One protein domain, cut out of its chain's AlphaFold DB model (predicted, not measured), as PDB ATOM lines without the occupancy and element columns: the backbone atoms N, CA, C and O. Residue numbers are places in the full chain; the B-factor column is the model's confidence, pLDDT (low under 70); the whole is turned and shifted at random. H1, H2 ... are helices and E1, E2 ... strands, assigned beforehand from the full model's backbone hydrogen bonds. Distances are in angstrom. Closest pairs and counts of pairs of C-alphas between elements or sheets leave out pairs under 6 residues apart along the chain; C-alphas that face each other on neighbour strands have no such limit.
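This is residues 2 to 67 of the 111 residues of the protein "DapB_C domain-containing protein" of Syntrophomonadaceae bacterium (UniProt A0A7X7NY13). A long two-stranded hairpin, E1 and E2, stands with a long loop, residues 19 to 45, and two short helices, H1 and H2, that meet at a corner; residues 24 to 29 and 53 to 58 stick out. The 66 printed residues run H1, H2, E1, E2, mixed in class, with under half in named elements. The antiparallel sheet has the order E1, E2. The whole is loose, radius of gyration of the C-alphas 13.5 A, spanning 36 by 30 by 29 A.

Look first at the hairpin of E1, residues 46 to 53, and E2, residues 58 to 65, antiparallel at 173 degrees; N 50 and O 61 are 2.9 A apart, within hydrogen-bond range. H1, residues 2 to 10, comes closest to E1 at the C-alphas of Leu 3 and Val 50, 7.7 A; H1 and E2 are apart. H2, residues 15 to 18, touches H1 only at the corner, closest at the C-alphas of Gly 8 and Leu 15, 5.9 A; H2 and E2 are apart. Residues 19 to 20 pair, parallel, with 34 to 35. Every O i to N i+4 pair of H1 is within hydrogen-bond range; H2 is too short for one.

Find C-alpha 46 at (24.067, -72.601, -82.627); E1 runs 22.6 A from there, and E2 22.2 A to C-alpha 65 at (24.709, -77.975, -82.270). H1 measures 12.3 A, H2 5.2 A.

The C-alphas of Ile 26 and Asn 67 are farthest apart, 37.9 A. The H2 to E1 link is long, 27 residues; the printed part has no cut, and no printed residue is under 70 in pLDDT.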
ATOM      1  N   LYS A   2      13.438 -69.319 -90.600       93.81
ATOM      2  CA  LYS A   2      12.752 -70.486 -91.216       93.81
ATOM      3  C   LYS A   2      11.737 -71.184 -90.288       93.81
ATOM      4  O   LYS A   2      10.586 -71.315 -90.651       93.81
ATOM      5  N   LEU A   3      12.120 -71.516 -89.046       95.94
ATOM      6  CA  LEU A   3      11.197 -72.122 -88.065       95.94
ATOM      7  C   LEU A   3       9.925 -71.295 -87.805       95.94
ATOM      8  O   LEU A   3       8.839 -71.847 -87.733       95.94
ATOM      9  N   ALA A   4      10.048 -69.974 -87.658       96.25
ATOM     10  CA  ALA A   4       8.899 -69.101 -87.427       96.25
ATOM     11  C   ALA A   4       8.016 -68.971 -88.675       96.25
ATOM     12  O   ALA A   4       6.800 -68.864 -88.544       96.25
ATOM     13  N   GLU A   5       8.622 -68.985 -89.864       95.88
ATOM     14  CA  GLU A   5       7.903 -68.955 -91.140       95.88
ATOM     15  C   GLU A   5       7.110 -70.241 -91.349       95.88
ATOM     16  O   GLU A   5       5.920 -70.151 -91.617       95.88
ATOM     17  N   GLU A   6       7.720 -71.409 -91.139       94.88
ATOM     18  CA  GLU A   6       7.021 -72.695 -91.261       94.88
ATOM     19  C   GLU A   6       5.871 -72.811 -90.258       94.88
ATOM     20  O   GLU A   6       4.745 -73.099 -90.647       94.88
ATOM     21  N   ILE A   7       6.084 -72.443 -88.988       95.50
ATOM     22  CA  ILE A   7       4.987 -72.395 -88.003       95.50
ATOM     23  C   ILE A   7       3.882 -71.429 -88.454       95.50
ATOM     24  O   ILE A   7       2.701 -71.695 -88.247       95.50
ATOM     25  N   GLY A   8       4.242 -70.287 -89.041       95.50
ATOM     26  CA  GLY A   8       3.269 -69.325 -89.548       95.50
ATOM     27  C   GLY A   8       2.467 -69.855 -90.742       95.50
ATOM     28  O   GLY A   8       1.253 -69.649 -90.777       95.50
ATOM     29  N   ARG A   9       3.121 -70.566 -91.673       94.88
ATOM     30  CA  ARG A   9       2.475 -71.219 -92.824       94.88
ATOM     31  C   ARG A   9       1.481 -72.274 -92.351       94.88
ATOM     32  O   ARG A   9       0.313 -72.188 -92.717       94.88
ATOM     33  N   GLU A  10       1.916 -73.173 -91.471       94.62
ATOM     34  CA  GLU A  10       1.073 -74.250 -90.933       94.62
ATOM     35  C   GLU A  10      -0.109 -73.717 -90.114       94.62
ATOM     36  O   GLU A  10      -1.208 -74.263 -90.139       94.62
ATOM     37  N   ARG A  11       0.069 -72.587 -89.420       94.44
ATOM     38  CA  ARG A  11      -1.028 -71.918 -88.703       94.44
ATOM     39  C   ARG A  11      -1.941 -71.078 -89.600       94.44
ATOM     40  O   ARG A  11      -2.908 -70.516 -89.084       94.44
ATOM     41  N   GLY A  12      -1.632 -70.933 -90.889       94.62
ATOM     42  CA  GLY A  12      -2.411 -70.128 -91.830       94.62
ATOM     43  C   GLY A  12      -2.465 -68.635 -91.482       94.62
ATOM     44  O   GLY A  12      -3.475 -67.982 -91.742       94.62
ATOM     45  N   ILE A  13      -1.412 -68.087 -90.862       94.00
ATOM     46  CA  ILE A  13      -1.365 -66.674 -90.444       94.00
ATOM     47  C   ILE A  13      -0.481 -65.823 -91.373       94.00
ATOM     48  O   ILE A  13       0.489 -66.334 -91.937       94.00
ATOM     49  N   PRO A  14      -0.748 -64.510 -91.524       94.31
ATOM     50  CA  PRO A  14       0.051 -63.666 -92.408       94.31
ATOM     51  C   PRO A  14       1.463 -63.439 -91.844       94.31
ATOM     52  O   PRO A  14       1.644 -62.751 -90.838       94.31
ATOM     53  N   LEU A  15       2.477 -63.991 -92.516       93.50
ATOM     54  CA  LEU A  15       3.863 -64.005 -92.026       93.50
ATOM     55  C   LEU A  15       4.420 -62.601 -91.747       93.50
ATOM     56  O   LEU A  15       5.023 -62.378 -90.697       93.50
ATOM     57  N   GLU A  16       4.173 -61.648 -92.650       91.50
ATOM     58  CA  GLU A  16       4.711 -60.282 -92.570       91.50
ATOM     59  C   GLU A  16       4.237 -59.520 -91.328       91.50
ATOM     60  O   GLU A  16       4.995 -58.752 -90.740       91.50
ATOM     61  N   THR A  17       2.987 -59.738 -90.911       91.25
ATOM     62  CA  THR A  17       2.399 -59.041 -89.758       91.25
ATOM     63  C   THR A  17       2.502 -59.835 -88.464       91.25
ATOM     64  O   THR A  17       2.420 -59.256 -87.381       91.25
ATOM     65  N   SER A  18       2.647 -61.159 -88.557       94.06
ATOM     66  CA  SER A  18       2.635 -62.046 -87.396       94.06
ATOM     67  C   SER A  18       4.027 -62.332 -86.836       94.06
ATOM     68  O   SER A  18       4.131 -62.606 -85.639       94.06
ATOM     69  N   ILE A  19       5.096 -62.256 -87.639       95.69
ATOM     70  CA  ILE A  19       6.468 -62.486 -87.163       95.69
ATOM     71  C   ILE A  19       7.071 -61.184 -86.624       95.69
ATOM     72  O   ILE A  19       7.231 -60.199 -87.337       95.69
ATOM     73  N   LEU A  20       7.456 -61.192 -85.347       95.25
ATOM     74  CA  LEU A  20       8.037 -60.043 -84.648       95.25
ATOM     75  C   LEU A  20       9.465 -60.357 -84.194       95.25
ATOM     76  O   LEU A  20       9.715 -61.430 -83.660       95.25
ATOM     77  N   PHE A  21      10.396 -59.411 -84.320       94.75
ATOM     78  CA  PHE A  21      11.813 -59.631 -83.967       94.75
ATOM     79  C   PHE A  21      12.244 -59.029 -82.627       94.75
ATOM     80  O   PHE A  21      13.383 -59.194 -82.195       94.75
ATOM     81  N   SER A  22      11.362 -58.285 -81.962       89.38
ATOM     82  CA  SER A  22      11.650 -57.718 -80.648       89.38
ATOM     83  C   SER A  22      10.373 -57.349 -79.903       89.38
ATOM     84  O   SER A  22       9.302 -57.203 -80.491       89.38
ATOM     85  N   ARG A  23      10.515 -57.168 -78.590       91.19
ATOM     86  CA  ARG A  23       9.545 -56.502 -77.722       91.19
ATOM     87  C   ARG A  23      10.301 -55.569 -76.791       91.19
ATOM     88  O   ARG A  23      11.422 -55.875 -76.390       91.19
ATOM     89  N   LYS A  24       9.693 -54.436 -76.447       92.69
ATOM     90  CA  LYS A  24      10.276 -53.435 -75.550       92.69
ATOM     91  C   LYS A  24       9.189 -52.850 -74.654       92.69
ATOM     92  O   LYS A  24       8.132 -52.475 -75.153       92.69
ATOM     93  N   GLY A  25       9.484 -52.727 -73.359       94.06
ATOM     94  CA  GLY A  25       8.567 -52.157 -72.368       94.06
ATOM     95  C   GLY A  25       7.325 -53.019 -72.121       94.06
ATOM     96  O   GLY A  25       7.344 -54.228 -72.345       94.06
ATOM     97  N   ILE A  26       6.248 -52.382 -71.652       92.81
ATOM     98  CA  ILE A  26       4.949 -53.033 -71.442       92.81
ATOM     99  C   ILE A  26       4.294 -53.240 -72.808       92.81
ATOM    100  O   ILE A  26       3.742 -52.312 -73.393       92.81
ATOM    101  N   ASN A  27       4.393 -54.460 -73.329       91.69
ATOM    102  CA  ASN A  27       3.852 -54.828 -74.633       91.69
ATOM    103  C   ASN A  27       3.199 -56.221 -74.556       91.69
ATOM    104  O   ASN A  27       3.875 -57.227 -74.808       91.69
ATOM    105  N   PRO A  28       1.912 -56.289 -74.162       92.56
ATOM    106  CA  PRO A  28       1.165 -57.539 -74.101       92.56
ATOM    107  C   PRO A  28       1.141 -58.250 -75.456       92.56
ATOM    108  O   PRO A  28       1.016 -57.623 -76.507       92.56
ATOM    109  N   ARG A  29       1.246 -59.578 -75.427       93.50
ATOM    110  CA  ARG A  29       1.197 -60.411 -76.629       93.50
ATOM    111  C   ARG A  29      -0.200 -60.376 -77.249       93.50
ATOM    112  O   ARG A  29      -1.186 -60.610 -76.554       93.50
ATOM    113  N   LYS A  30      -0.279 -60.146 -78.559       92.31
ATOM    114  CA  LYS A  30      -1.507 -60.318 -79.342       92.31
ATOM    115  C   LYS A  30      -1.612 -61.754 -79.845       92.31
ATOM    116  O   LYS A  30      -0.609 -62.442 -80.062       92.31
ATOM    117  N   HIS A  31      -2.846 -62.206 -80.038       91.12
ATOM    118  CA  HIS A  31      -3.102 -63.519 -80.612       91.12
ATOM    119  C   HIS A  31      -2.464 -63.633 -82.007       91.12
ATOM    120  O   HIS A  31      -2.453 -62.675 -82.773       91.12
ATOM    121  N   GLY A  32      -1.904 -64.803 -82.315       90.88
ATOM    122  CA  GLY A  32      -1.247 -65.065 -83.600       90.88
ATOM    123  C   GLY A  32       0.201 -64.571 -83.717       90.88
ATOM    124  O   GLY A  32       0.887 -64.993 -84.638       90.88
ATOM    125  N   GLU A  33       0.722 -63.761 -82.790       95.50
ATOM    126  CA  GLU A  33       2.111 -63.281 -82.882       95.50
ATOM    127  C   GLU A  33       3.129 -64.430 -82.728       95.50
ATOM    128  O   GLU A  33       3.021 -65.266 -81.831       95.50
ATOM    129  N   ILE A  34       4.174 -64.452 -83.550       96.00
ATOM    130  CA  ILE A  34       5.336 -65.337 -83.413       96.00
ATOM    131  C   ILE A  34       6.550 -64.440 -83.189       96.00
ATOM    132  O   ILE A  34       7.015 -63.760 -84.097       96.00
ATOM    133  N   THR A  35       7.050 -64.385 -81.955       95.62
ATOM    134  CA  THR A  35       8.189 -63.523 -81.621       95.62
ATOM    135  C   THR A  35       9.489 -64.315 -81.687       95.62
ATOM    136  O   THR A  35       9.644 -65.316 -80.996       95.62
ATOM    137  N   VAL A  36      10.426 -63.847 -82.508       96.44
ATOM    138  CA  VAL A  36      11.763 -64.412 -82.672       96.44
ATOM    139  C   VAL A  36      12.744 -63.595 -81.849       96.44
ATOM    140  O   VAL A  36      12.851 -62.381 -82.011       96.44
ATOM    141  N   HIS A  37      13.502 -64.278 -80.997       95.88
ATOM    142  CA  HIS A  37      14.580 -63.681 -80.221       95.88
ATOM    143  C   HIS A  37      15.932 -64.223 -80.678       95.88
ATOM    144  O   HIS A  37      16.073 -65.396 -81.017       95.88
ATOM    145  N   ALA A  38      16.935 -63.348 -80.689       95.44
ATOM    146  CA  ALA A  38      18.282 -63.659 -81.138       95.44
ATOM    147  C   ALA A  38      19.276 -63.359 -80.012       95.44
ATOM    148  O   ALA A  38      19.603 -62.204 -79.750       95.44
ATOM    149  N   ILE A  39      19.759 -64.410 -79.353       95.19
ATOM    150  CA  ILE A  39      20.780 -64.311 -78.306       95.19
ATOM    151  C   ILE A  39      22.162 -64.470 -78.955       95.19
ATOM    152  O   ILE A  39      22.322 -65.204 -79.937       95.19
ATOM    153  N   ARG A  40      23.161 -63.740 -78.455       95.50
ATOM    154  CA  ARG A  40      24.559 -63.828 -78.898       95.50
ATOM    155  C   ARG A  40      25.453 -63.980 -77.676       95.50
ATOM    156  O   ARG A  40      25.384 -63.167 -76.762       95.50
ATOM    157  N   GLY A  41      26.284 -65.015 -77.679       94.56
ATOM    158  CA  GLY A  41      27.253 -65.305 -76.627       94.56
ATOM    159  C   GLY A  41      28.419 -66.100 -77.206       94.56
ATOM    160  O   GLY A  41      28.227 -66.898 -78.124       94.56
ATOM    161  N   GLY A  42      29.631 -65.842 -76.715       94.69
ATOM    162  CA  GLY A  42      30.830 -66.550 -77.166       94.69
ATOM    163  C   GLY A  42      30.751 -68.052 -76.879       94.69
ATOM    164  O   GLY A  42      30.117 -68.470 -75.917       94.69
ATOM    165  N   GLY A  43      31.385 -68.865 -77.728       90.94
ATOM    166  CA  GLY A  43      31.433 -70.326 -77.574       90.94
ATOM    167  C   GLY A  43      30.169 -71.079 -78.009       90.94
ATOM    168  O   GLY A  43      30.229 -72.289 -78.196       90.94
ATOM    169  N   VAL A  44      29.048 -70.391 -78.241       94.12
ATOM    170  CA  VAL A  44      27.813 -71.015 -78.733       94.12
ATOM    171  C   VAL A  44      27.898 -71.205 -80.248       94.12
ATOM    172  O   VAL A  44      27.974 -70.232 -80.997       94.12
ATOM    173  N   ILE A  45      27.865 -72.459 -80.710       95.12
ATOM    174  CA  ILE A  45      27.861 -72.784 -82.146       95.12
ATOM    175  C   ILE A  45      26.514 -72.436 -82.781       95.12
ATOM    176  O   ILE A  45      26.471 -71.762 -83.809       95.12
ATOM    177  N   GLY A  46      25.420 -72.879 -82.163       94.88
ATOM    178  CA  GLY A  46      24.067 -72.601 -82.627       94.88
ATOM    179  C   GLY A  46      23.031 -73.313 -81.769       94.88
ATOM    180  O   GLY A  46      23.121 -74.520 -81.557       94.88
ATOM    181  N   VAL A  47      22.048 -72.554 -81.289       96.12
ATOM    182  CA  VAL A  47      20.878 -73.081 -80.583       96.12
ATOM    183  C   VAL A  47      19.638 -72.446 -81.190       96.12
ATOM    184  O   VAL A  47      19.545 -71.220 -81.289       96.12
ATOM    185  N   HIS A  48      18.689 -73.286 -81.582       97.19
ATOM    186  CA  HIS A  48      17.371 -72.876 -82.038       97.19
ATOM    187  C   HIS A  48      16.335 -73.580 -81.173       97.19
ATOM    188  O   HIS A  48      16.308 -74.805 -81.119       97.19
ATOM    189  N   GLU A  49      15.494 -72.808 -80.494       97.31
ATOM    190  CA  GLU A  49      14.421 -73.333 -79.656       97.31
ATOM    191  C   GLU A  49      13.095 -72.713 -80.083       97.31
ATOM    192  O   GLU A  49      12.981 -71.493 -80.230       97.31
ATOM    193  N   VAL A  50      12.097 -73.569 -80.280       97.88
ATOM    194  CA  VAL A  50      10.695 -73.186 -80.427       97.88
ATOM    195  C   VAL A  50       9.987 -73.567 -79.139       97.88
ATOM    196  O   VAL A  50      10.137 -74.689 -78.664       97.88
ATOM    197  N   MET A  51       9.216 -72.638 -78.582       96.62
ATOM    198  CA  MET A  51       8.420 -72.868 -77.381       96.62
ATOM    199  C   MET A  51       6.939 -72.682 -77.695       96.62
ATOM    200  O   MET A  51       6.529 -71.625 -78.181       96.62
ATOM    201  N   PHE A  52       6.149 -73.694 -77.361       95.31
ATOM    202  CA  PHE A  52       4.695 -73.673 -77.328       95.31
ATOM    203  C   PHE A  52       4.280 -73.601 -75.863       95.31
ATOM    204  O   PHE A  52       4.731 -74.406 -75.052       95.31
ATOM    205  N   MET A  53       3.500 -72.587 -75.498       94.50
ATOM    206  CA  MET A  53       3.171 -72.290 -74.103       94.50
ATOM    207  C   MET A  53       1.680 -72.009 -73.970       94.50
ATOM    208  O   MET A  53       1.140 -71.208 -74.738       94.50
ATOM    209  N   SER A  54       1.050 -72.629 -72.976       93.25
ATOM    210  CA  SER A  54      -0.299 -72.312 -72.507       93.25
ATOM    211  C   SER A  54      -0.226 -71.758 -71.075       93.25
ATOM    212  O   SER A  54       0.849 -71.395 -70.599       93.25
ATOM    213  N   GLU A  55      -1.362 -71.645 -70.388       94.69
ATOM    214  CA  GLU A  55      -1.405 -71.165 -69.001       94.69
ATOM    215  C   GLU A  55      -0.652 -72.090 -68.032       94.69
ATOM    216  O   GLU A  55      -0.010 -71.608 -67.103       94.69
ATOM    217  N   ASN A  56      -0.683 -73.406 -68.278       96.31
ATOM    218  CA  ASN A  56      -0.233 -74.409 -67.308       96.31
ATOM    219  C   ASN A  56       0.874 -75.336 -67.821       96.31
ATOM    220  O   ASN A  56       1.401 -76.139 -67.054       96.31
ATOM    221  N   GLU A  57       1.253 -75.236 -69.093       96.38
ATOM    222  CA  GLU A  57       2.255 -76.120 -69.680       96.38
ATOM    223  C   GLU A  57       3.099 -75.435 -70.752       96.38
ATOM    224  O   GLU A  57       2.766 -74.383 -71.313       96.38
ATOM    225  N   LYS A  58       4.239 -76.067 -71.017       96.19
ATOM    226  CA  LYS A  58       5.177 -75.670 -72.049       96.19
ATOM    227  C   LYS A  58       5.742 -76.910 -72.717       96.19
ATOM    228  O   LYS A  58       6.319 -77.762 -72.044       96.19
ATOM    229  N   ILE A  59       5.701 -76.910 -74.039       97.38
ATOM    230  CA  ILE A  59       6.418 -77.859 -74.883       97.38
ATOM    231  C   ILE A  59       7.483 -77.079 -75.640       97.38
ATOM    232  O   ILE A  59       7.204 -76.018 -76.201       97.38
ATOM    233  N   SER A  60       8.718 -77.576 -75.643       96.94
ATOM    234  CA  SER A  60       9.783 -76.974 -76.436       96.94
ATOM    235  C   SER A  60      10.483 -77.981 -77.332       96.94
ATOM    236  O   SER A  60      10.716 -79.130 -76.964       96.94
ATOM    237  N   VAL A  61      10.819 -77.513 -78.530       97.31
ATOM    238  CA  VAL A  61      11.617 -78.241 -79.513       97.31
ATOM    239  C   VAL A  61      12.918 -77.477 -79.669       97.31
ATOM    240  O   VAL A  61      12.922 -76.328 -80.120       97.31
ATOM    241  N   LYS A  62      14.023 -78.101 -79.261       97.12
ATOM    242  CA  LYS A  62      15.345 -77.476 -79.220       97.12
ATOM    243  C   LYS A  62      16.329 -78.262 -80.076       97.12
ATOM    244  O   LYS A  62      16.592 -79.429 -79.811       97.12
ATOM    245  N   HIS A  63      16.921 -77.583 -81.051       95.38
ATOM    246  CA  HIS A  63      18.113 -78.054 -81.742       95.38
ATOM    247  C   HIS A  63      19.326 -77.291 -81.212       95.38
ATOM    248  O   HIS A  63      19.404 -76.064 -81.306       95.38
ATOM    249  N   GLU A  64      20.278 -78.034 -80.663       95.88
ATOM    250  CA  GLU A  64      21.555 -77.522 -80.190       95.88
ATOM    251  C   GLU A  64      22.690 -78.229 -80.922       95.88
ATOM    252  O   GLU A  64      22.816 -79.453 -80.874       95.88
ATOM    253  N   SER A  65      23.523 -77.451 -81.605       95.19
ATOM    254  CA  SER A  65      24.709 -77.975 -82.270       95.19
ATOM    255  C   SER A  65      25.894 -77.931 -81.309       95.19
ATOM    256  O   SER A  65      26.385 -76.858 -80.967       95.19
ATOM    257  N   ILE A  66      26.386 -79.103 -80.910       94.25
ATOM    258  CA  ILE A  66      27.572 -79.232 -80.046       94.25
ATOM    259  C   ILE A  66      28.857 -78.946 -80.844       94.25
ATOM    260  O   ILE A  66      29.835 -78.417 -80.319       94.25
ATOM    261  N   ASN A  67      28.856 -79.266 -82.140       94.69
ATOM    262  CA  ASN A  67      29.978 -79.067 -83.053       94.69
ATOM    263  C   ASN A  67      29.451 -78.758 -84.466       94.69
ATOM    264  O   ASN A  67      28.375 -79.216 -84.849       94.69
TER     265      ASN A  67